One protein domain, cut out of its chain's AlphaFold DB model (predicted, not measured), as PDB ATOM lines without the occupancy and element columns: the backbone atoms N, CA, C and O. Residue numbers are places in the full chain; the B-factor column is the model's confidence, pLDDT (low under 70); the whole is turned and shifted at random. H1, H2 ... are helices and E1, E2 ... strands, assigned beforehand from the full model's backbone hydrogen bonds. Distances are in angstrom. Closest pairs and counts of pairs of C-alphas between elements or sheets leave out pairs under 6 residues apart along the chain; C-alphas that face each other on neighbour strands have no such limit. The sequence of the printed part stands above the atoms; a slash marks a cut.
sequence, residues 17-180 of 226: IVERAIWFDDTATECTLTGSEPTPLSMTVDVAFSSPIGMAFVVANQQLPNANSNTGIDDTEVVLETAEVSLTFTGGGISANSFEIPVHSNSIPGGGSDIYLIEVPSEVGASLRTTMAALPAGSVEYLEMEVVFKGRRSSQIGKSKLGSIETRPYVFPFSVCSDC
ATOM      1  N   ILE A  17      55.061  10.780 -26.016       92.38
ATOM      2  CA  ILE A  17      53.669  10.609 -25.623       92.38
ATOM      3  C   ILE A  17      52.959  11.953 -25.612       92.38
ATOM      4  O   ILE A  17      53.549  12.985 -25.299       92.38
ATOM      5  N   VAL A  18      51.663  11.926 -25.898       94.19
ATOM      6  CA  VAL A  18      50.774  13.023 -25.524       94.19
ATOM      7  C   VAL A  18      50.483  12.864 -24.034       94.19
ATOM      8  O   VAL A  18      49.822  11.907 -23.634       94.19
ATOM      9  N   GLU A  19      51.009  13.756 -23.196       92.81
ATOM     10  CA  GLU A  19      50.786  13.689 -21.747       92.81
ATOM     11  C   GLU A  19      49.355  14.073 -21.400       92.81
ATOM     12  O   GLU A  19      48.702  13.420 -20.583       92.81
ATOM     13  N   ARG A  20      48.879  15.161 -22.010       93.25
ATOM     14  CA  ARG A  20      47.539  15.686 -21.785       93.25
ATOM     15  C   ARG A  20      47.109  16.687 -22.849       93.25
ATOM     16  O   ARG A  20      47.942  17.389 -23.421       93.25
ATOM     17  N   ALA A  21      45.797  16.801 -23.028       91.31
ATOM     18  CA  ALA A  21      45.174  17.965 -23.639       91.31
ATOM     19  C   ALA A  21      45.159  19.148 -22.655       91.31
ATOM     20  O   ALA A  21      45.026  18.961 -21.440       91.31
ATOM     21  N   ILE A  22      45.298  20.357 -23.182       89.31
ATOM     22  CA  ILE A  22      45.229  21.625 -22.461       89.31
ATOM     23  C   ILE A  22      44.422  22.628 -23.278       89.31
ATOM     24  O   ILE A  22      44.305  22.520 -24.502       89.31
ATOM     25  N   TRP A  23      43.879  23.622 -22.588       83.00
ATOM     26  CA  TRP A  23      42.974  24.583 -23.186       83.00
ATOM     27  C   TRP A  23      43.189  25.997 -22.656       83.00
ATOM     28  O   TRP A  23      43.741  26.173 -21.572       83.00
ATOM     29  N   PHE A  24      42.735  26.994 -23.418       77.00
ATOM     30  CA  PHE A  24      42.657  28.373 -22.953       77.00
ATOM     31  C   PHE A  24      41.613  28.473 -21.843       77.00
ATOM     32  O   PHE A  24      40.417  28.334 -22.094       77.00
ATOM     33  N   ASP A  25      42.066  28.706 -20.616       68.06
ATOM     34  CA  ASP A  25      41.154  28.953 -19.505       68.06
ATOM     35  C   ASP A  25      40.261  30.178 -19.779       68.06
ATOM     36  O   ASP A  25      40.645  31.098 -20.510       68.06
ATOM     37  N   ASP A  26      39.072  30.211 -19.180       61.09
ATOM     38  CA  ASP A  26      38.114  31.312 -19.336       61.09
ATOM     39  C   ASP A  26      38.633  32.642 -18.756       61.09
ATOM     40  O   ASP A  26      38.155  33.716 -19.127       61.09
ATOM     41  N   THR A  27      39.671  32.578 -17.917       60.88
ATOM     42  CA  THR A  27      40.379  33.729 -17.345       60.88
ATOM     43  C   THR A  27      41.570  34.229 -18.173       60.88
ATOM     44  O   THR A  27      42.142  35.276 -17.851       60.88
ATOM     45  N   ALA A  28      41.977  33.511 -19.226       59.69
ATOM     46  CA  ALA A  28      43.212  33.800 -19.950       59.69
ATOM     47  C   ALA A  28      43.077  35.059 -20.822       59.69
ATOM     48  O   ALA A  28      42.595  35.000 -21.942       59.69
ATOM     49  N   THR A  29      43.542  36.216 -20.349       59.84
ATOM     50  CA  THR A  29      43.479  37.484 -21.110       59.84
ATOM     51  C   THR A  29      44.475  37.565 -22.268       59.84
ATOM     52  O   THR A  29      44.320  38.374 -23.179       59.84
ATOM     53  N   GLU A  30      45.529  36.755 -22.214       65.62
ATOM     54  CA  GLU A  30      46.594  36.692 -23.204       65.62
ATOM     55  C   GLU A  30      46.542  35.294 -23.805       65.62
ATOM     56  O   GLU A  30      46.779  34.331 -23.086       65.62
ATOM     57  N   CYS A  31      46.204  35.169 -25.090       75.81
ATOM     58  CA  CYS A  31      46.017  33.895 -25.794       75.81
ATOM     59  C   CYS A  31      47.294  33.079 -25.965       75.81
ATOM     60  O   CYS A  31      47.775  32.835 -27.071       75.81
ATOM     61  N   THR A  32      47.825  32.650 -24.834       80.19
ATOM     62  CA  THR A  32      49.111  32.008 -24.665       80.19
ATOM     63  C   THR A  32      48.887  30.785 -23.799       80.19
ATOM     64  O   THR A  32      48.350  30.887 -22.699       80.19
ATOM     65  N   LEU A  33      49.311  29.631 -24.300       81.88
ATOM     66  CA  LEU A  33      49.313  28.389 -23.545       81.88
ATOM     67  C   LEU A  33      50.699  28.188 -22.952       81.88
ATOM     68  O   LEU A  33      51.709  28.287 -23.648       81.88
ATOM     69  N   THR A  34      50.735  27.916 -21.658       84.69
ATOM     70  CA  THR A  34      51.962  27.750 -20.875       84.69
ATOM     71  C   THR A  34      52.263  26.289 -20.562       84.69
ATOM     72  O   THR A  34      53.357  25.966 -20.105       84.69
ATOM     73  N   GLY A  35      51.290  25.401 -20.775       83.31
ATOM     74  CA  GLY A  35      51.361  23.986 -20.432       83.31
ATOM     75  C   GLY A  35      50.976  23.711 -18.981       83.31
ATOM     76  O   GLY A  35      50.872  22.547 -18.593       83.31
ATOM     77  N   SER A  36      50.760  24.751 -18.172       85.31
ATOM     78  CA  SER A  36      50.310  24.636 -16.779       85.31
ATOM     79  C   SER A  36      48.792  24.536 -16.640       85.31
ATOM     80  O   SER A  36      48.294  24.238 -15.553       85.31
ATOM     81  N   GLU A  37      48.066  24.743 -17.737       84.75
ATOM     82  CA  GLU A  37      46.615  24.706 -17.769       84.75
ATOM     83  C   GLU A  37      46.105  23.293 -17.436       84.75
ATOM     84  O   GLU A  37      46.713  22.284 -17.829       84.75
ATOM     85  N   PRO A  38      44.992  23.192 -16.690       81.56
ATOM     86  CA  PRO A  38      44.380  21.907 -16.417       81.56
ATOM     87  C   PRO A  38      43.815  21.302 -17.703       81.56
ATOM     88  O   PRO A  38      43.368  21.998 -18.613       81.56
ATOM     89  N   THR A  39      43.776  19.976 -17.746       84.75
ATOM     90  CA  THR A  39      43.057  19.256 -18.796       84.75
ATOM     91  C   THR A  39      41.556  19.393 -18.568       84.75
ATOM     92  O   THR A  39      41.075  18.968 -17.511       84.75
ATOM     93  N   PRO A  40      40.795  19.946 -19.525       80.69
ATOM     94  CA  PRO A  40      39.344  19.976 -19.415       80.69
ATOM     95  C   PRO A  40      38.789  18.545 -19.437       80.69
ATOM     96  O   PRO A  40      39.237  17.709 -20.217       80.69
ATOM     97  N   LEU A  41      37.809  18.246 -18.577       76.19
ATOM     98  CA  LEU A  41      37.162  16.923 -18.542       76.19
ATOM     99  C   LEU A  41      36.377  16.636 -19.828       76.19
ATOM    100  O   LEU A  41      36.319  15.502 -20.295       76.19
ATOM    101  N   SER A  42      35.765  17.676 -20.375       72.69
ATOM    102  CA  SER A  42      35.174  17.726 -21.701       72.69
ATOM    103  C   SER A  42      35.040  19.191 -22.090       72.69
ATOM    104  O   SER A  42      35.031  20.078 -21.233       72.69
ATOM    105  N   MET A  43      34.941  19.446 -23.386       85.25
ATOM    106  CA  MET A  43      34.633  20.775 -23.894       85.25
ATOM    107  C   MET A  43      33.387  20.716 -24.748       85.25
ATOM    108  O   MET A  43      33.227  19.797 -25.552       85.25
ATOM    109  N   THR A  44      32.512  21.696 -24.571       88.19
ATOM    110  CA  THR A  44      31.363  21.855 -25.450       88.19
ATOM    111  C   THR A  44      31.801  22.557 -26.739       88.19
ATOM    112  O   THR A  44      32.800  23.264 -26.788       88.19
ATOM    113  N   VAL A  45      31.113  22.301 -27.837       89.88
ATOM    114  CA  VAL A  45      31.275  23.000 -29.105       89.88
ATOM    115  C   VAL A  45      29.875  23.322 -29.577       89.88
ATOM    116  O   VAL A  45      29.108  22.426 -29.931       89.88
ATOM    117  N   ASP A  46      29.547  24.608 -29.566       89.69
ATOM    118  CA  ASP A  46      28.288  25.086 -30.111       89.69
ATOM    119  C   ASP A  46      28.449  25.401 -31.598       89.69
ATOM    120  O   ASP A  46      29.055  26.399 -31.995       89.69
ATOM    121  N   VAL A  47      27.900  24.518 -32.432       90.00
ATOM    122  CA  VAL A  47      28.019  24.610 -33.890       90.00
ATOM    123  C   VAL A  47      27.116  25.678 -34.498       90.00
ATOM    124  O   VAL A  47      27.242  25.945 -35.697       90.00
ATOM    125  N   ALA A  48      26.225  26.302 -33.715       88.44
ATOM    126  CA  ALA A  48      25.494  27.487 -34.162       88.44
ATOM    127  C   ALA A  48      26.462  28.638 -34.469       88.44
ATOM    128  O   ALA A  48      26.215  29.441 -35.372       88.44
ATOM    129  N   PHE A  49      27.613  28.658 -33.796       86.25
ATOM    130  CA  PHE A  49      28.682  29.604 -34.054       86.25
ATOM    131  C   PHE A  49      29.739  29.038 -35.014       86.25
ATOM    132  O   PHE A  49      29.824  27.840 -35.296       86.25
ATOM    133  N   SER A  50      30.548  29.925 -35.594       80.88
ATOM    134  CA  SER A  50      31.598  29.575 -36.560       80.88
ATOM    135  C   SER A  50      33.003  29.568 -35.962       80.88
ATOM    136  O   SER A  50      33.963  29.799 -36.695       80.88
ATOM    137  N   SER A  51      33.139  29.328 -34.655       80.19
ATOM    138  CA  SER A  51      34.451  29.177 -34.017       80.19
ATOM    139  C   SER A  51      35.202  27.968 -34.583       80.19
ATOM    140  O   SER A  51      34.596  26.897 -34.715       80.19
ATOM    141  N   PRO A  52      36.509  28.094 -34.859       83.69
ATOM    142  CA  PRO A  52      37.366  26.948 -35.123       83.69
ATOM    143  C   PRO A  52      37.323  25.937 -33.973       83.69
ATOM    144  O   PRO A  52      37.283  26.300 -32.796       83.69
ATOM    145  N   ILE A  53      37.345  24.650 -34.312       87.50
ATOM    146  CA  ILE A  53      37.485  23.575 -33.330       87.50
ATOM    147  C   ILE A  53      38.975  23.302 -33.208       87.50
ATOM    148  O   ILE A  53      39.639  23.080 -34.213       87.50
ATOM    149  N   GLY A  54      39.512  23.312 -31.998       87.69
ATOM    150  CA  GLY A  54      40.910  22.988 -31.776       87.69
ATOM    151  C   GLY A  54      41.137  22.469 -30.372       87.69
ATOM    152  O   GLY A  54      40.238  22.524 -29.535       87.69
ATOM    153  N   MET A  55      42.332  21.949 -30.140       88.81
ATOM    154  CA  MET A  55      42.820  21.543 -28.828       88.81
ATOM    155  C   MET A  55      44.335  21.646 -28.824       88.81
ATOM    156  O   MET A  55      44.980  21.336 -29.828       88.81
ATOM    157  N   ALA A  56      44.904  22.068 -27.703       90.75
ATOM    158  CA  ALA A  56      46.338  22.008 -27.526       90.75
ATOM    159  C   ALA A  56      46.746  20.781 -26.722       90.75
ATOM    160  O   ALA A  56      46.011  20.291 -25.869       90.75
ATOM    161  N   PHE A  57      47.940  20.280 -27.000       93.06
ATOM    162  CA  PHE A  57      48.462  19.059 -26.411       93.06
ATOM    163  C   PHE A  57      49.867  19.301 -25.884       93.06
ATOM    164  O   PHE A  57      50.711  19.853 -26.589       93.06
ATOM    165  N   VAL A  58      50.118  18.857 -24.654       94.56
ATOM    166  CA  VAL A  58      51.472  18.752 -24.111       94.56
ATOM    167  C   VAL A  58      52.037  17.418 -24.572       94.56
ATOM    168  O   VAL A  58      51.538  16.360 -24.182       94.56
ATOM    169  N   VAL A  59      53.063  17.467 -25.415       94.31
ATOM    170  CA  VAL A  59      53.739  16.278 -25.940       94.31
ATOM    171  C   VAL A  59      55.109  16.186 -25.291       94.31
ATOM    172  O   VAL A  59      55.922  17.100 -25.412       94.31
ATOM    173  N   ALA A  60      55.361  15.085 -24.587       93.25
ATOM    174  CA  ALA A  60      56.603  14.860 -23.865       93.25
ATOM    175  C   ALA A  60      57.460  13.801 -24.533       93.25
ATOM    176  O   ALA A  60      56.970  12.766 -24.984       93.25
ATOM    177  N   ASN A  61      58.763  14.049 -24.518       91.12
ATOM    178  CA  ASN A  61      59.779  13.087 -24.873       91.12
ATOM    179  C   ASN A  61      60.354  12.470 -23.594       91.12
ATOM    180  O   ASN A  61      61.202  13.045 -22.925       91.12
ATOM    181  N   GLN A  62      59.896  11.276 -23.254       87.31
ATOM    182  CA  GLN A  62      60.337  10.481 -22.114       87.31
ATOM    183  C   GLN A  62      61.637   9.699 -22.367       87.31
ATOM    184  O   GLN A  62      62.022   8.884 -21.525       87.31
ATOM    185  N   GLN A  63      62.346   9.917 -23.486       81.56
ATOM    186  CA  GLN A  63      63.718   9.411 -23.599       81.56
ATOM    187  C   GLN A  63      64.571   9.977 -22.469       81.56
ATOM    188  O   GLN A  63      64.674  11.187 -22.288       81.56
ATOM    189  N   LEU A  64      65.218   9.087 -21.725       72.25
ATOM    190  CA  LEU A  64      66.224   9.485 -20.756       72.25
ATOM    191  C   LEU A  64      67.546   9.735 -21.492       72.25
ATOM    192  O   LEU A  64      67.990   8.848 -22.229       72.25
ATOM    193  N   PRO A  65      68.207  10.885 -21.266       64.12
ATOM    194  CA  PRO A  65      69.541  11.132 -21.790       64.12
ATOM    195  C   PRO A  65      70.490  10.000 -21.392       64.12
ATOM    196  O   PRO A  65      70.590   9.630 -20.215       64.12
ATOM    197  N   ASN A  66      71.203   9.432 -22.363       64.69
ATOM    198  CA  ASN A  66      72.171   8.385 -22.073       64.69
ATOM    199  C   ASN A  66      73.400   8.995 -21.383       64.69
ATOM    200  O   ASN A  66      74.294   9.536 -22.031       64.69
ATOM    201  N   ALA A  67      73.470   8.855 -20.057       58.19
ATOM    202  CA  ALA A  67      74.577   9.357 -19.240       58.19
ATOM    203  C   ALA A  67      75.961   8.789 -19.633       58.19
ATOM    204  O   ALA A  67      76.981   9.350 -19.242       58.19
ATOM    205  N   ASN A  68      76.006   7.703 -20.419       56.59
ATOM    206  CA  ASN A  68      77.233   7.075 -20.919       56.59
ATOM    207  C   ASN A  68      77.546   7.422 -22.391       56.59
ATOM    208  O   ASN A  68      78.382   6.759 -23.014       56.59
ATOM    209  N   SER A  69      76.876   8.420 -22.979       59.41
ATOM    210  CA  SER A  69      77.178   8.891 -24.334       59.41
ATOM    211  C   SER A  69      78.565   9.545 -24.372       59.41
ATOM    212  O   SER A  69      78.767  10.683 -23.956       59.41
ATOM    213  N   ASN A  70      79.553   8.812 -24.891       52.25
ATOM    214  CA  ASN A  70      80.947   9.265 -24.997       52.25
ATOM    215  C   ASN A  70      81.169  10.370 -26.053       52.25
ATOM    216  O   ASN A  70      82.309  10.768 -26.285       52.25
ATOM    217  N   THR A  71      80.118  10.838 -26.734       58.16
ATOM    218  CA  THR A  71      80.218  11.801 -27.842       58.16
ATOM    219  C   THR A  71      79.813  13.222 -27.455       58.16
ATOM    220  O   THR A  71      80.073  14.137 -28.232       58.16
ATOM    221  N   GLY A  72      79.193  13.429 -26.283       53.00
ATOM    222  CA  GLY A  72      78.627  14.731 -25.899       53.00
ATOM    223  C   GLY A  72      77.479  15.197 -26.805       53.00
ATOM    224  O   GLY A  72      77.096  16.361 -26.750       53.00
ATOM    225  N   ILE A  73      76.960  14.301 -27.651       57.47
ATOM    226  CA  ILE A  73      75.802  14.532 -28.511       57.47
ATOM    227  C   ILE A  73      74.593  13.972 -27.774       57.47
ATOM    228  O   ILE A  73      74.593  12.793 -27.407       57.47
ATOM    229  N   ASP A  74      73.591  14.822 -27.567       62.41
ATOM    230  CA  ASP A  74      72.269  14.383 -27.145       62.41
ATOM    231  C   ASP A  74      71.574  13.726 -28.344       62.41
ATOM    232  O   ASP A  74      71.181  14.383 -29.308       62.41
ATOM    233  N   ASP A  75      71.509  12.398 -28.334       70.00
ATOM    234  CA  ASP A  75      70.849  11.600 -29.363       70.00
ATOM    235  C   ASP A  75      69.361  11.369 -29.074       70.00
ATOM    236  O   ASP A  75      68.698  10.662 -29.840       70.00
ATOM    237  N   THR A  76      68.841  11.980 -28.003       78.69
ATOM    238  CA  THR A  76      67.463  11.805 -27.544       78.69
ATOM    239  C   THR A  76      66.495  12.854 -28.065       78.69
ATOM    240  O   THR A  76      65.297  12.747 -27.842       78.69
ATOM    241  N   GLU A  77      66.977  13.858 -28.789       82.88
ATOM    242  CA  GLU A  77      66.123  14.892 -29.361       82.88
ATOM    243  C   GLU A  77      65.176  14.356 -30.443       82.88
ATOM    244  O   GLU A  77      65.583  13.652 -31.380       82.88
ATOM    245  N   VAL A  78      63.918  14.787 -30.371       86.50
ATOM    246  CA  VAL A  78      62.876  14.462 -31.349       86.50
ATOM    247  C   VAL A  78      62.334  15.731 -31.986       86.50
ATOM    248  O   VAL A  78      62.048  16.700 -31.302       86.50
ATOM    249  N   VAL A  79      62.169  15.721 -33.301       88.81
ATOM    250  CA  VAL A  79      61.506  16.780 -34.064       88.81
ATOM    251  C   VAL A  79      60.170  16.224 -34.533       88.81
ATOM    252  O   VAL A  79      60.156  15.205 -35.230       88.81
ATOM    253  N   LEU A  80      59.066  16.861 -34.144       90.69
ATOM    254  CA  LEU A  80      57.741  16.521 -34.654       90.69
ATOM    255  C   LEU A  80      57.543  17.204 -36.004       90.69
ATOM    256  O   LEU A  80      57.954  18.343 -36.208       90.69
ATOM    257  N   GLU A  81      56.948  16.482 -36.941       90.75
ATOM    258  CA  GLU A  81      56.773  16.937 -38.318       90.75
ATOM    259  C   GLU A  81      55.293  17.109 -38.645       90.75
ATOM    260  O   GLU A  81      54.916  18.106 -39.261       90.75
ATOM    261  N   THR A  82      54.450  16.167 -38.216       93.75
ATOM    262  CA  THR A  82      53.013  16.194 -38.498       93.75
ATOM    263  C   THR A  82      52.186  15.637 -37.343       93.75
ATOM    264  O   THR A  82      52.698  14.966 -36.445       93.75
ATOM    265  N   ALA A  83      50.895  15.951 -37.347       95.31
ATOM    266  CA  ALA A  83      49.889  15.351 -36.487       95.31
ATOM    267  C   ALA A  83      48.783  14.769 -37.368       95.31
ATOM    268  O   ALA A  83      48.132  15.497 -38.121       95.31
ATOM    269  N   GLU A  84      48.579  13.461 -37.280       96.19
ATOM    270  CA  GLU A  84      47.414  12.804 -37.856       96.19
ATOM    271  C   GLU A  84      46.249  12.948 -36.890       96.19
ATOM    272  O   GLU A  84      46.368  12.658 -35.699       96.19
ATOM    273  N   VAL A  85      45.122  13.409 -37.416       96.44
ATOM    274  CA  VAL A  85      43.897  13.612 -36.656       96.44
ATOM    275  C   VAL A  85      42.793  12.780 -37.283       96.44
ATOM    276  O   VAL A  85      42.616  12.763 -38.505       96.44
ATOM    277  N   SER A  86      42.037  12.096 -36.436       96.69
ATOM    278  CA  SER A  86      40.840  11.355 -36.808       96.69
ATOM    279  C   SER A  86      39.691  11.771 -35.901       96.69
ATOM    280  O   SER A  86      39.845  11.909 -34.691       96.69
ATOM    281  N   LEU A  87      38.532  12.003 -36.499       96.06
ATOM    282  CA  LEU A  87      37.337  12.502 -35.850       96.06
ATOM    283  C   LEU A  87      36.215  11.480 -35.993       96.06
ATOM    284  O   LEU A  87      35.856  11.070 -37.103       96.06
ATOM    285  N   THR A  88      35.623  11.115 -34.863       95.62
ATOM    286  CA  THR A  88      34.462  10.224 -34.807       95.62
ATOM    287  C   THR A  88      33.302  10.949 -34.149       95.62
ATOM    288  O   THR A  88      33.423  11.422 -33.026       95.62
ATOM    289  N   PHE A  89      32.174  11.052 -34.849       95.44
ATOM    290  CA  PHE A  89      30.999  11.781 -34.380       95.44
ATOM    291  C   PHE A  89      29.808  10.843 -34.168       95.44
ATOM    292  O   PHE A  89      29.465  10.058 -35.053       95.44
ATOM    293  N   THR A  90      29.155  10.922 -33.004       93.38
ATOM    294  CA  THR A  90      28.032  10.030 -32.658       93.38
ATOM    295  C   THR A  90      26.747  10.372 -33.405       93.38
ATOM    296  O   THR A  90      25.977   9.470 -33.734       93.38
ATOM    297  N   GLY A  91      26.541  11.650 -33.740       87.25
ATOM    298  CA  GLY A  91      25.346  12.123 -34.443       87.25
ATOM    299  C   GLY A  91      25.309  11.785 -35.938       87.25
ATOM    300  O   GLY A  91      24.348  12.144 -36.618       87.25
ATOM    301  N   GLY A  92      26.333  11.108 -36.472       88.38
ATOM    302  CA  GLY A  92      26.360  10.609 -37.846       88.38
ATOM    303  C   GLY A  92      27.672  10.869 -38.583       88.38
ATOM    304  O   GLY A  92      28.714  11.132 -37.992       88.38
ATOM    305  N   GLY A  93      27.618  10.780 -39.914       88.81
ATOM    306  CA  GLY A  93      28.778  11.030 -40.767       88.81
ATOM    307  C   GLY A  93      29.135  12.514 -40.835       88.81
ATOM    308  O   GLY A  93      28.259  13.364 -41.001       88.81
ATOM    309  N   ILE A  94      30.432  12.805 -40.762       91.56
ATOM    310  CA  ILE A  94      31.005  14.125 -41.036       91.56
ATOM    311  C   ILE A  94      32.022  13.998 -42.170       91.56
ATOM    312  O   ILE A  94      32.691  12.974 -42.321       91.56
ATOM    313  N   SER A  95      32.107  15.021 -43.010       89.88
ATOM    314  CA  SER A  95      33.098  15.096 -44.086       89.88
ATOM    315  C   SER A  95      34.473  15.465 -43.536       89.88
ATOM    316  O   SER A  95      34.553  16.158 -42.525       89.88
ATOM    317  N   ALA A  96      35.533  15.055 -44.242       87.94
ATOM    318  CA  ALA A  96      36.922  15.347 -43.871       87.94
ATOM    319  C   ALA A  96      37.242  14.946 -42.419       87.94
ATOM    320  O   ALA A  96      37.888  15.671 -41.672       87.94
ATOM    321  N   ASN A  97      36.759  13.773 -42.008       90.69
ATOM    322  CA  ASN A  97      36.894  13.280 -40.642       90.69
ATOM    323  C   ASN A  97      38.297  12.746 -40.320       90.69
ATOM    324  O   ASN A  97      38.537  12.336 -39.197       90.69
ATOM    325  N   SER A  98      39.215  12.718 -41.283       94.69
ATOM    326  CA  SER A  98      40.619  12.415 -41.045       94.69
ATOM    327  C   SER A  98      41.489  13.300 -41.925       94.69
ATOM    328  O   SER A  98      41.189  13.498 -43.106       94.69
ATOM    329  N   PHE A  99      42.531  13.865 -41.329       95.06
ATOM    330  CA  PHE A  99      43.443  14.804 -41.968       95.06
ATOM    331  C   PHE A  99      44.790  14.803 -41.247       95.06
ATOM    332  O   PHE A  99      44.915  14.355 -40.109       95.06
ATOM    333  N   GLU A 100      45.804  15.323 -41.926       94.88
ATOM    334  CA  GLU A 100      47.156  15.461 -41.397       94.88
ATOM    335  C   GLU A 100      47.532  16.943 -41.389       94.88
ATOM    336  O   GLU A 100      47.346  17.645 -42.388       94.88
ATOM    337  N   ILE A 101      48.034  17.427 -40.253       92.25
ATOM    338  CA  ILE A 101      48.419  18.827 -40.057       92.25
ATOM    339  C   ILE A 101      49.938  18.906 -39.910       92.25
ATOM    340  O   ILE A 101      50.502  18.168 -39.100       92.25
ATOM    341  N   PRO A 102      50.621  19.797 -40.652       91.44
ATOM    342  CA  PRO A 102      52.032  20.051 -40.419       91.44
ATOM    343  C   PRO A 102      52.229  20.694 -39.047       91.44
ATOM    344  O   PRO A 102      51.577  21.679 -38.704       91.44
ATOM    345  N   VAL A 103      53.169  20.153 -38.282       88.25
ATOM    346  CA  VAL A 103      53.546  20.675 -36.974       88.25
ATOM    347  C   VAL A 103      54.885  21.377 -37.121       88.25
ATOM    348  O   VAL A 103      55.880  20.794 -37.547       88.25
ATOM    349  N   HIS A 104      54.919  22.661 -36.785       77.44
ATOM    350  CA  HIS A 104      56.161  23.419 -36.750       77.44
ATOM    351  C   HIS A 104      56.747  23.327 -35.346       77.44
ATOM    352  O   HIS A 104      56.369  24.102 -34.472       77.44
ATOM    353  N   SER A 105      57.647  22.366 -35.130       74.88
ATOM    354  CA  SER A 105      58.301  22.181 -33.838       74.88
ATOM    355  C   SER A 105      59.763  22.614 -33.838       74.88
ATOM    356  O   SER A 105      60.474  22.511 -34.842       74.88
ATOM    357  N   ASN A 106      60.234  23.022 -32.660       77.75
ATOM    358  CA  ASN A 106      61.645  22.872 -32.318       77.75
ATOM    359  C   ASN A 106      61.911  21.408 -31.912       77.75
ATOM    360  O   ASN A 106      60.982  20.604 -31.803       77.75
ATOM    361  N   SER A 107      63.172  21.020 -31.721       85.00
ATOM    362  CA  SER A 107      63.469  19.709 -31.140       85.00
ATOM    363  C   SER A 107      62.996  19.650 -29.681       85.00
ATOM    364  O   SER A 107      63.246  20.567 -28.903       85.00
ATOM    365  N   ILE A 108      62.337  18.554 -29.303       89.56
ATOM    366  CA  ILE A 108      62.014  18.209 -27.918       89.56
ATOM    367  C   ILE A 108      63.177  17.362 -27.375       89.56
ATOM    368  O   ILE A 108      63.339  16.214 -27.815       89.56
ATOM    369  N   PRO A 109      64.002  17.880 -26.449       87.88
ATOM    370  CA  PRO A 109      65.074  17.101 -25.835       87.88
ATOM    371  C   PRO A 109      64.509  15.968 -24.969       87.88
ATOM    372  O   PRO A 109      63.360  16.027 -24.525       87.88
ATOM    373  N   GLY A 110      65.315  14.937 -24.707       87.50
ATOM    374  CA  GLY A 110      64.932  13.863 -23.794       87.50
ATOM    375  C   GLY A 110      64.641  14.384 -22.383       87.50
ATOM    376  O   GLY A 110      65.401  15.170 -21.819       87.50
ATOM    377  N   GLY A 111      63.517  13.960 -21.812       86.44
ATOM    378  CA  GLY A 111      62.969  14.445 -20.547       86.44
ATOM    379  C   GLY A 111      62.218  15.779 -20.644       86.44
ATOM    380  O   GLY A 111      61.768  16.278 -19.614       86.44
ATOM    381  N   GLY A 112      62.100  16.367 -21.838       89.69
ATOM    382  CA  GLY A 112      61.384  17.618 -22.084       89.69
ATOM    383  C   GLY A 112      59.966  17.423 -22.620       89.69
ATOM    384  O   GLY A 112      59.566  16.323 -23.005       89.69
ATOM    385  N   SER A 113      59.215  18.519 -22.690       92.44
ATOM    386  CA  SER A 113      57.904  18.586 -23.336       92.44
ATOM    387  C   SER A 113      57.716  19.910 -24.070       92.44
ATOM    388  O   SER A 113      58.402  20.891 -23.780       92.44
ATOM    389  N   ASP A 114      56.809  19.914 -25.043       92.94
ATOM    390  CA  ASP A 114      56.419  21.103 -25.800       92.94
ATOM    391  C   ASP A 114      54.905  21.091 -26.074       92.94
ATOM    392  O   ASP A 114      54.238  20.064 -25.905       92.94
ATOM    393  N   ILE A 115      54.357  22.245 -26.454       92.06
ATOM    394  CA  ILE A 115      52.920  22.468 -26.631       92.06
ATOM    395  C   ILE A 115      52.588  22.585 -28.112       92.06
ATOM    396  O   ILE A 115      53.158  23.403 -28.832       92.06
ATOM    397  N   TYR A 116      51.580  21.832 -28.542       91.50
ATOM    398  CA  TYR A 116      51.121  21.831 -29.924       91.50
ATOM    399  C   TYR A 116      49.629  22.094 -30.000       91.50
ATOM    400  O   TYR A 116      48.835  21.308 -29.490       91.50
ATOM    401  N   LEU A 117      49.249  23.191 -30.657       89.50
ATOM    402  CA  LEU A 117      47.859  23.498 -30.970       89.50
ATOM    403  C   LEU A 117      47.462  22.807 -32.275       89.50
ATOM    404  O   LEU A 117      48.067  23.042 -33.320       89.50
ATOM    405  N   ILE A 118      46.424  21.983 -32.203       91.00
ATOM    406  CA  ILE A 118      45.821  21.313 -33.347       91.00
ATOM    407  C   ILE A 118      44.489  21.991 -33.640       91.00
ATOM    408  O   ILE A 118      43.568  21.947 -32.824       91.00
ATOM    409  N   GLU A 119      44.394  22.619 -34.809       89.94
ATOM    410  CA  GLU A 119      43.168  23.234 -35.314       89.94
ATOM    411  C   GLU A 119      42.541  22.339 -36.382       89.94
ATOM    412  O   GLU A 119      43.182  21.947 -37.355       89.94
ATOM    413  N   VAL A 120      41.265  22.022 -36.203       90.19
ATOM    414  CA  VAL A 120      40.477  21.254 -37.159       90.19
ATOM    415  C   VAL A 120      40.125  22.141 -38.359       90.19
ATOM    416  O   VAL A 120      39.636  23.258 -38.165       90.19
ATOM    417  N   PRO A 121      40.266  21.643 -39.601       91.31
ATOM    418  CA  PRO A 121      39.844  22.368 -40.792       91.31
ATOM    419  C   PRO A 121      38.394  22.863 -40.705       91.31
ATOM    420  O   PRO A 121      37.479  22.130 -40.320       91.31
ATOM    421  N   SER A 122      38.154  24.100 -41.146       88.94
ATOM    422  CA  SER A 122      36.839  24.755 -41.059       88.94
ATOM    423  C   SER A 122      35.708  23.987 -41.756       88.94
ATOM    424  O   SER A 122      34.540  24.116 -41.389       88.94
ATOM    425  N   GLU A 123      36.038  23.179 -42.768       91.12
ATOM    426  CA  GLU A 123      35.083  22.324 -43.479       91.12
ATOM    427  C   GLU A 123      34.450  21.253 -42.583       91.12
ATOM    428  O   GLU A 123      33.273  20.934 -42.755       91.12
ATOM    429  N   VAL A 124      35.177  20.760 -41.576       91.69
ATOM    430  CA  VAL A 124      34.632  19.829 -40.583       91.69
ATOM    431  C   VAL A 124      33.601  20.539 -39.715       91.69
ATOM    432  O   VAL A 124      32.513  20.009 -39.509       91.69
ATOM    433  N   GLY A 125      33.895  21.761 -39.257       90.31
ATOM    434  CA  GLY A 125      32.947  22.571 -38.484       90.31
ATOM    435  C   GLY A 125      31.654  22.854 -39.260       90.31
ATOM    436  O   GLY A 125      30.555  22.723 -38.721       90.31
ATOM    437  N   ALA A 126      31.764  23.160 -40.557       90.94
ATOM    438  CA  ALA A 126      30.603  23.321 -41.435       90.94
ATOM    439  C   ALA A 126      29.809  22.010 -41.617       90.94
ATOM    440  O   ALA A 126      28.573  22.027 -41.645       90.94
ATOM    441  N   SER A 127      30.512  20.877 -41.706       93.50
ATOM    442  CA  SER A 127      29.908  19.543 -41.779       93.50
ATOM    443  C   SER A 127      29.143  19.199 -40.503       93.50
ATOM    444  O   SER A 127      27.960  18.874 -40.567       93.50
ATOM    445  N   LEU A 128      29.772  19.383 -39.338       93.12
ATOM    446  CA  LEU A 128      29.169  19.182 -38.019       93.12
ATOM    447  C   LEU A 128      27.908  20.023 -37.847       93.12
ATOM    448  O   LEU A 128      26.885  19.493 -37.423       93.12
ATOM    449  N   ARG A 129      27.939  21.302 -38.239       91.81
ATOM    450  CA  ARG A 129      26.754  22.170 -38.210       91.81
ATOM    451  C   ARG A 129      25.609  21.609 -39.049       91.81
ATOM    452  O   ARG A 129      24.468  21.595 -38.601       91.81
ATOM    453  N   THR A 130      25.913  21.136 -40.255       93.19
ATOM    454  CA  THR A 130      24.910  20.559 -41.161       93.19
ATOM    455  C   THR A 130      24.318  19.274 -40.584       93.19
ATOM    456  O   THR A 130      23.099  19.108 -40.592       93.19
ATOM    457  N   THR A 131      25.159  18.389 -40.043       93.38
ATOM    458  CA  THR A 131      24.722  17.126 -39.435       93.38
ATOM    459  C   THR A 131      23.898  17.375 -38.172       93.38
ATOM    460  O   THR A 131      22.819  16.807 -38.031       93.38
ATOM    461  N   MET A 132      24.334  18.284 -37.295       93.56
ATOM    462  CA  MET A 132      23.599  18.670 -36.083       93.56
ATOM    463  C   MET A 132      22.244  19.309 -36.390       93.56
ATOM    464  O   MET A 132      21.268  19.006 -35.713       93.56
ATOM    465  N   ALA A 133      22.145  20.146 -37.429       91.38
ATOM    466  CA  ALA A 133      20.881  20.769 -37.830       91.38
ATOM    467  C   ALA A 133      19.822  19.756 -38.313       91.38
ATOM    468  O   ALA A 133      18.636  20.079 -38.355       91.38
ATOM    469  N   ALA A 134      20.237  18.542 -38.691       91.38
ATOM    470  CA  ALA A 134      19.334  17.455 -39.061       91.38
ATOM    471  C   ALA A 134      18.842  16.633 -37.852       91.38
ATOM    472  O   ALA A 134      17.920  15.826 -38.002       91.38
ATOM    473  N   LEU A 135      19.440  16.818 -36.672       91.81
ATOM    474  CA  LEU A 135      19.034  16.155 -35.437       91.81
ATOM    475  C   LEU A 135      17.872  16.904 -34.758       91.81
ATOM    476  O   LEU A 135      17.622  18.076 -35.054       91.81
ATOM    477  N   PRO A 136      17.131  16.248 -33.846       91.44
ATOM    478  CA  PRO A 136      16.123  16.922 -33.037       91.44
ATOM    479  C   PRO A 136      16.684  18.146 -32.299       91.44
ATOM    480  O   PRO A 136      17.816  18.148 -31.818       91.44
ATOM    481  N   ALA A 137      15.866  19.192 -32.170       86.88
ATOM    482  CA  ALA A 137      16.251  20.382 -31.416       86.88
ATOM    483  C   ALA A 137      16.610  20.018 -29.964       86.88
ATOM    484  O   ALA A 137      15.888  19.262 -29.311       86.88
ATOM    485  N   GLY A 138      17.719  20.573 -29.466       83.69
ATOM    486  CA  GLY A 138      18.251  20.268 -28.135       83.69
ATOM    487  C   GLY A 138      19.083  18.983 -28.053       83.69
ATOM    488  O   GLY A 138      19.477  18.602 -26.953       83.69
ATOM    489  N   SER A 139      19.360  18.314 -29.179       90.19
ATOM    490  CA  SER A 139      20.316  17.205 -29.215       90.19
ATOM    491  C   SER A 139      21.709  17.647 -28.764       90.19
ATOM    492  O   SER A 139      22.209  18.706 -29.152       90.19
ATOM    493  N   VAL A 140      22.340  16.783 -27.973       91.81
ATOM    494  CA  VAL A 140      23.744  16.877 -27.581       91.81
ATOM    495  C   VAL A 140      24.409  15.575 -27.993       91.81
ATOM    496  O   VAL A 140      23.987  14.501 -27.572       91.81
ATOM    497  N   GLU A 141      25.434  15.688 -28.821       94.75
ATOM    498  CA  GLU A 141      26.190  14.567 -29.373       94.75
ATOM    499  C   GLU A 141      27.653  14.649 -28.933       94.75
ATOM    500  O   GLU A 141      28.068  15.617 -28.295       94.75
ATOM    501  N   TYR A 142      28.447  13.634 -29.263       94.06
ATOM    502  CA  TYR A 142      29.861  13.573 -28.916       94.06
ATOM    503  C   TYR A 142      30.727  13.476 -30.166       94.06
ATOM    504  O   TYR A 142      30.418  12.750 -31.111       94.06
ATOM    505  N   LEU A 143      31.826  14.221 -30.148       94.25
ATOM    506  CA  LEU A 143      32.880  14.191 -31.148       94.25
ATOM    507  C   LEU A 143      34.170  13.762 -30.456       94.25
ATOM    508  O   LEU A 143      34.689  14.480 -29.610       94.25
ATOM    509  N   GLU A 144      34.697  12.605 -30.818       95.06
ATOM    510  CA  GLU A 144      35.994  12.136 -30.347       95.06
ATOM    511  C   GLU A 144      37.071  12.570 -31.339       95.06
ATOM    512  O   GLU A 144      36.987  12.255 -32.528       95.06
ATOM    513  N   MET A 145      38.066  13.307 -30.846       94.62
ATOM    514  CA  MET A 145      39.267  13.667 -31.587       94.62
ATOM    515  C   MET A 145      40.411  12.765 -31.156       94.62
ATOM    516  O   MET A 145      40.914  12.883 -30.043       94.62
ATOM    517  N   GLU A 146      40.831  11.888 -32.053       96.94
ATOM    518  CA  GLU A 146      42.049  11.107 -31.917       96.94
ATOM    519  C   GLU A 146      43.207  11.845 -32.594       96.94
ATOM    520  O   GLU A 146      43.079  12.268 -33.744       96.94
ATOM    521  N   VAL A 147      44.328  12.000 -31.888       96.25
ATOM    522  CA  VAL A 147      45.545  12.636 -32.406       96.25
ATOM    523  C   VAL A 147      46.743  11.709 -32.239       96.25
ATOM    524  O   VAL A 147      46.962  11.142 -31.164       96.25
ATOM    525  N   VAL A 148      47.542  11.597 -33.299       96.19
ATOM    526  CA  VAL A 148      48.831  10.900 -33.330       96.19
ATOM    527  C   VAL A 148      49.885  11.851 -33.886       96.19
ATOM    528  O   VAL A 148      49.831  12.240 -35.051       96.19
ATOM    529  N   PHE A 149      50.870  12.222 -33.071       94.62
ATOM    530  CA  PHE A 149      51.999  13.027 -33.532       94.62
ATOM    531  C   PHE A 149      53.067  12.139 -34.158       94.62
ATOM    532  O   PHE A 149      53.421  11.098 -33.602       94.62
ATOM    533  N   LYS A 150      53.611  12.581 -35.291       92.00
ATOM    534  CA  LYS A 150      54.660  11.900 -36.048       92.00
ATOM    535  C   LYS A 150      55.883  12.782 -36.170       92.00
ATOM    536  O   LYS A 150      55.788  13.989 -36.384       92.00
ATOM    537  N   GLY A 151      57.051  12.175 -36.045       88.69
ATOM    538  CA  GLY A 151      58.313  12.888 -36.084       88.69
ATOM    539  C   GLY A 151      59.506  11.981 -36.316       88.69
ATOM    540  O   GLY A 151      59.381  10.814 -36.692       88.69
ATOM    541  N   ARG A 152      60.694  12.525 -36.066       85.44
ATOM    542  CA  ARG A 152      61.974  11.832 -36.232       85.44
ATOM    543  C   ARG A 152      63.006  12.288 -35.210       85.44
ATOM    544  O   ARG A 152      62.920  13.387 -34.674       85.44
ATOM    545  N   ARG A 153      64.042  11.479 -34.993       79.56
ATOM    546  CA  ARG A 153      65.194  11.868 -34.158       79.56
ATOM    547  C   ARG A 153      66.090  12.885 -34.876       79.56
ATOM    548  O   ARG A 153      66.309  12.761 -36.085       79.56
ATOM    549  N   SER A 154      66.631  13.872 -34.156       70.06
ATOM    550  CA  SER A 154      67.444  14.951 -34.756       70.06
ATOM    551  C   SER A 154      68.826  14.470 -35.240       70.06
ATOM    552  O   SER A 154      69.342  14.958 -36.248       70.06
ATOM    553  N   SER A 155      69.396  13.455 -34.582       60.16
ATOM    554  CA  SER A 155      70.799  13.034 -34.719       60.16
ATOM    555  C   SER A 155      71.114  12.097 -35.901       60.16
ATOM    556  O   SER A 155      72.283  11.802 -36.155       60.16
ATOM    557  N   GLN A 156      70.123  11.648 -36.683       54.78
ATOM    558  CA  GLN A 156      70.342  10.726 -37.810       54.78
ATOM    559  C   GLN A 156      70.302  11.420 -39.180       54.78
ATOM    560  O   GLN A 156      69.393  11.248 -39.990       54.78
ATOM    561  N   ILE A 157      71.355  12.183 -39.478       46.84
ATOM    562  CA  ILE A 157      71.620  12.737 -40.814       46.84
ATOM    563  C   ILE A 157      72.320  11.652 -41.655       46.84
ATOM    564  O   ILE A 157      73.540  11.648 -41.800       46.84
ATOM    565  N   GLY A 158      71.574  10.674 -42.188       44.25
ATOM    566  CA  GLY A 158      72.205   9.585 -42.947       44.25
ATOM    567  C   GLY A 158      71.285   8.552 -43.601       44.25
ATOM    568  O   GLY A 158      71.277   7.407 -43.186       44.25
ATOM    569  N   LYS A 159      70.577   8.927 -44.677       43.66
ATOM    570  CA  LYS A 159      70.087   8.061 -45.786       43.66
ATOM    571  C   LYS A 159      69.439   6.684 -45.485       43.66
ATOM    572  O   LYS A 159      69.347   5.870 -46.405       43.66
ATOM    573  N   SER A 160      68.887   6.420 -44.308       44.00
ATOM    574  CA  SER A 160      67.967   5.292 -44.101       44.00
ATOM    575  C   SER A 160      66.641   5.787 -43.523       44.00
ATOM    576  O   SER A 160      66.605   6.608 -42.614       44.00
ATOM    577  N   LYS A 161      65.527   5.301 -44.083       47.88
ATOM    578  CA  LYS A 161      64.150   5.499 -43.593       47.88
ATOM    579  C   LYS A 161      63.908   4.751 -42.264       47.88
ATOM    580  O   LYS A 161      62.979   3.958 -42.168       47.88
ATOM    581  N   LEU A 162      64.783   4.907 -41.277       51.16
ATOM    582  CA  LEU A 162      64.730   4.186 -40.004       51.16
ATOM    583  C   LEU A 162      64.871   5.196 -38.872       51.16
ATOM    584  O   LEU A 162      65.978   5.575 -38.519       51.16
ATOM    585  N   GLY A 163      63.735   5.645 -38.344       59.69
ATOM    586  CA  GLY A 163      63.688   6.560 -37.206       59.69
ATOM    587  C   GLY A 163      62.403   7.377 -37.083       59.69
ATOM    588  O   GLY A 163      62.451   8.412 -36.424       59.69
ATOM    589  N   SER A 164      61.295   6.966 -37.722       75.44
ATOM    590  CA  SER A 164      60.001   7.603 -37.467       75.44
ATOM    591  C   SER A 164      59.573   7.288 -36.042       75.44
ATOM    592  O   SER A 164      59.639   6.140 -35.602       75.44
ATOM    593  N   ILE A 165      59.172   8.322 -35.323       84.06
ATOM    594  CA  ILE A 165      58.581   8.220 -33.999       84.06
ATOM    595  C   ILE A 165      57.131   8.631 -34.152       84.06
ATOM    596  O   ILE A 165      56.845   9.658 -34.762       84.06
ATOM    597  N   GLU A 166      56.241   7.825 -33.597       89.75
ATOM    598  CA  GLU A 166      54.822   8.124 -33.525       89.75
ATOM    599  C   GLU A 166      54.402   8.041 -32.059       89.75
ATOM    600  O   GLU A 166      54.901   7.189 -31.316       89.75
ATOM    601  N   THR A 167      53.529   8.943 -31.626       91.50
ATOM    602  CA  THR A 167      52.898   8.821 -30.311       91.50
ATOM    603  C   THR A 167      51.831   7.738 -30.344       91.50
ATOM    604  O   THR A 167      51.252   7.437 -31.388       91.50
ATOM    605  N   ARG A 168      51.466   7.216 -29.173       91.50
ATOM    606  CA  ARG A 168      50.169   6.553 -29.016       91.50
ATOM    607  C   ARG A 168      49.023   7.478 -29.440       91.50
ATOM    608  O   ARG A 168      49.131   8.692 -29.232       91.50
ATOM    609  N   PRO A 169      47.919   6.912 -29.956       94.81
ATOM    610  CA  PRO A 169      46.687   7.656 -30.141       94.81
ATOM    611  C   PRO A 169      46.219   8.258 -28.817       94.81
ATOM    612  O   PRO A 169      46.083   7.552 -27.813       94.81
ATOM    613  N   TYR A 170      45.980   9.565 -28.821       95.31
ATOM    614  CA  TYR A 170      45.351  10.276 -27.716       95.31
ATOM    615  C   TYR A 170      43.953  10.707 -28.139       95.31
ATOM    616  O   TYR A 170      43.811  11.424 -29.125       95.31
ATOM    617  N   VAL A 171      42.934  10.286 -27.390       95.06
ATOM    618  CA  VAL A 171      41.532  10.591 -27.696       95.06
ATOM    619  C   VAL A 171      41.008  11.634 -26.720       95.06
ATOM    620  O   VAL A 171      41.003  11.407 -25.509       95.06
ATOM    621  N   PHE A 172      40.536  12.759 -27.249       93.25
ATOM    622  CA  PHE A 172      39.856  13.793 -26.484       93.25
ATOM    623  C   PHE A 172      38.375  13.904 -26.890       93.25
ATOM    624  O   PHE A 172      38.083  14.082 -28.077       93.25
ATOM    625  N   PRO A 173      37.428  13.827 -25.936       93.31
ATOM    626  CA  PRO A 173      36.007  13.953 -26.224       93.31
ATOM    627  C   PRO A 173      35.522  15.411 -26.165       93.31
ATOM    628  O   PRO A 173      35.674  16.111 -25.162       93.31
ATOM    629  N   PHE A 174      34.820  15.833 -27.209       91.88
ATOM    630  CA  PHE A 174      34.019  17.052 -27.245       91.88
ATOM    631  C   PHE A 174      32.535  16.712 -27.135       91.88
ATOM    632  O   PHE A 174      32.058  15.740 -27.719       91.88
ATOM    633  N   SER A 175      31.787  17.547 -26.425       93.31
ATOM    634  CA  SER A 175      30.331  17.580 -26.497       93.31
ATOM    635  C   SER A 175      29.931  18.571 -27.584       93.31
ATOM    636  O   SER A 175      30.396  19.701 -27.590       93.31
ATOM    637  N   VAL A 176      29.083  18.171 -28.518       93.12
ATOM    638  CA  VAL A 176      28.647  19.005 -29.638       93.12
ATOM    639  C   VAL A 176      27.167  19.296 -29.479       93.12
ATOM    640  O   VAL A 176      26.356  18.387 -29.305       93.12
ATOM    641  N   CYS A 177      26.811  20.570 -29.546       92.25
ATOM    642  CA  CYS A 177      25.438  21.036 -29.441       92.25
ATOM    643  C   CYS A 177      25.168  22.104 -30.502       92.25
ATOM    644  O   CYS A 177      26.095  22.629 -31.118       92.25
ATOM    645  N   SER A 178      23.896  22.436 -30.699       91.06
ATOM    646  CA  SER A 178      23.486  23.599 -31.482       91.06
ATOM    647  C   SER A 178      22.706  24.543 -30.578       91.06
ATOM    648  O   SER A 178      21.683  24.133 -30.032       91.06
ATOM    649  N   ASP A 179      23.173  25.784 -30.472       87.94
ATOM    650  CA  ASP A 179      22.560  26.874 -29.703       87.94
ATOM    651  C   ASP A 179      22.394  26.541 -28.206       87.94
ATOM    652  O   ASP A 179      21.336  26.737 -27.612       87.94
ATOM    653  N   CYS A 180      23.434  25.966 -27.590       88.00
ATOM    654  CA  CYS A 180      23.431  25.617 -26.163       88.00
ATOM    655  C   CYS A 180      24.339  26.497 -25.298       88.00
ATOM    656  O   CYS A 180      24.195  26.492 -24.073       88.00
TER     657      CYS A 180
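AT A GLANCE: This is residues 17 to 180 of the 226 residues of an uncharacterized protein of Enhygromyxa salina (UniProt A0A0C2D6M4). This is a long sandwich of two strongly twisted sheets, partly face to face: E1, E3 and E6 cover part of a larger sheet of E2, E4, E5, E7, E8 and E9. H1 packs on the larger sheet at one end of the domain, near E9 and E2, while residues 67 to 72 stick out at the opposite end. The printed part has 164 residues, under half of them in named elements, and is mostly strand, in the order E1 E2 E3 E4 E5 E6 H1 E7 E8 E9. The smaller sheet has the order E1 E3 E6, all antiparallel; the larger is branched and mixed. The whole is only just loose, close to compact, with a radius of gyration of the C-alphas of 18.5 A, and spans 66 by 37 by 20 A.

HOW THE PARTS SIT: Start with E1, residues 17 to 22, antiparallel to E3, residues 54 to 61; N 19 and O 58 are 2.8 A apart. E3 is the inner strand, also antiparallel to E6, residues 113 to 119, with N 57 and O 116 at 2.8 A. In the branched sheet, look along E7, residues 140 to 153: E4, residues 78 to 89, is on one side, N 84 to O 148 at 2.8 A. On the other side are E8, residues 164 to 166, N 151 to O 165 at 2.8 A, and E9, residues 170 to 177, N 143 to O 174 at 2.9 A; E7 and E8 form a hairpin. E4 bends by 59 degrees at residue 81 and forms a hairpin with E5, residues 98 to 102, N 83 to O 101 at 2.9 A. E2, residues 43 to 46, is parallel to E9, N 45 to O 175 at 2.7 A. The two sheets form a sandwich, two sheets face to face, their facing parts 8.7 A centre to centre; the closest C-alphas of E1 and E9 are those of Val 18 and Tyr 170, 6.5 A. H1, residues 122 to 133, is on the branched sheet at a height of 8.0 A and lies only just over E9, on which 3 of its C-alphas fall; the closest C-alphas are those of Met 132 and Cys 177, 7.3 A. Every O i to N i+4 pair in H1 is within hydrogen-bond range.

IN THESE COORDINATES: Find C-alpha 17 at (53.669, 10.609, -25.623), where E1 begins. E3 is 22.4 A long, E4 32.1 A and E6 19.6 A. From C-alpha 140 at (23.744, 16.877, -27.581), E7 runs 42.3 A; E9 ends, after 22.7 A, at C-alpha 177, (25.438, 21.036, -29.441).

THE WHOLE: The C-alphas farthest apart, Asn 70 and Ala 137, are 66.0 A apart. The printed part has no cut; the links E1 to E2 and E3 to E4 are long. Look for pLDDT under 70 at residues 25 to 30, 65 to 74 and 155 to 163.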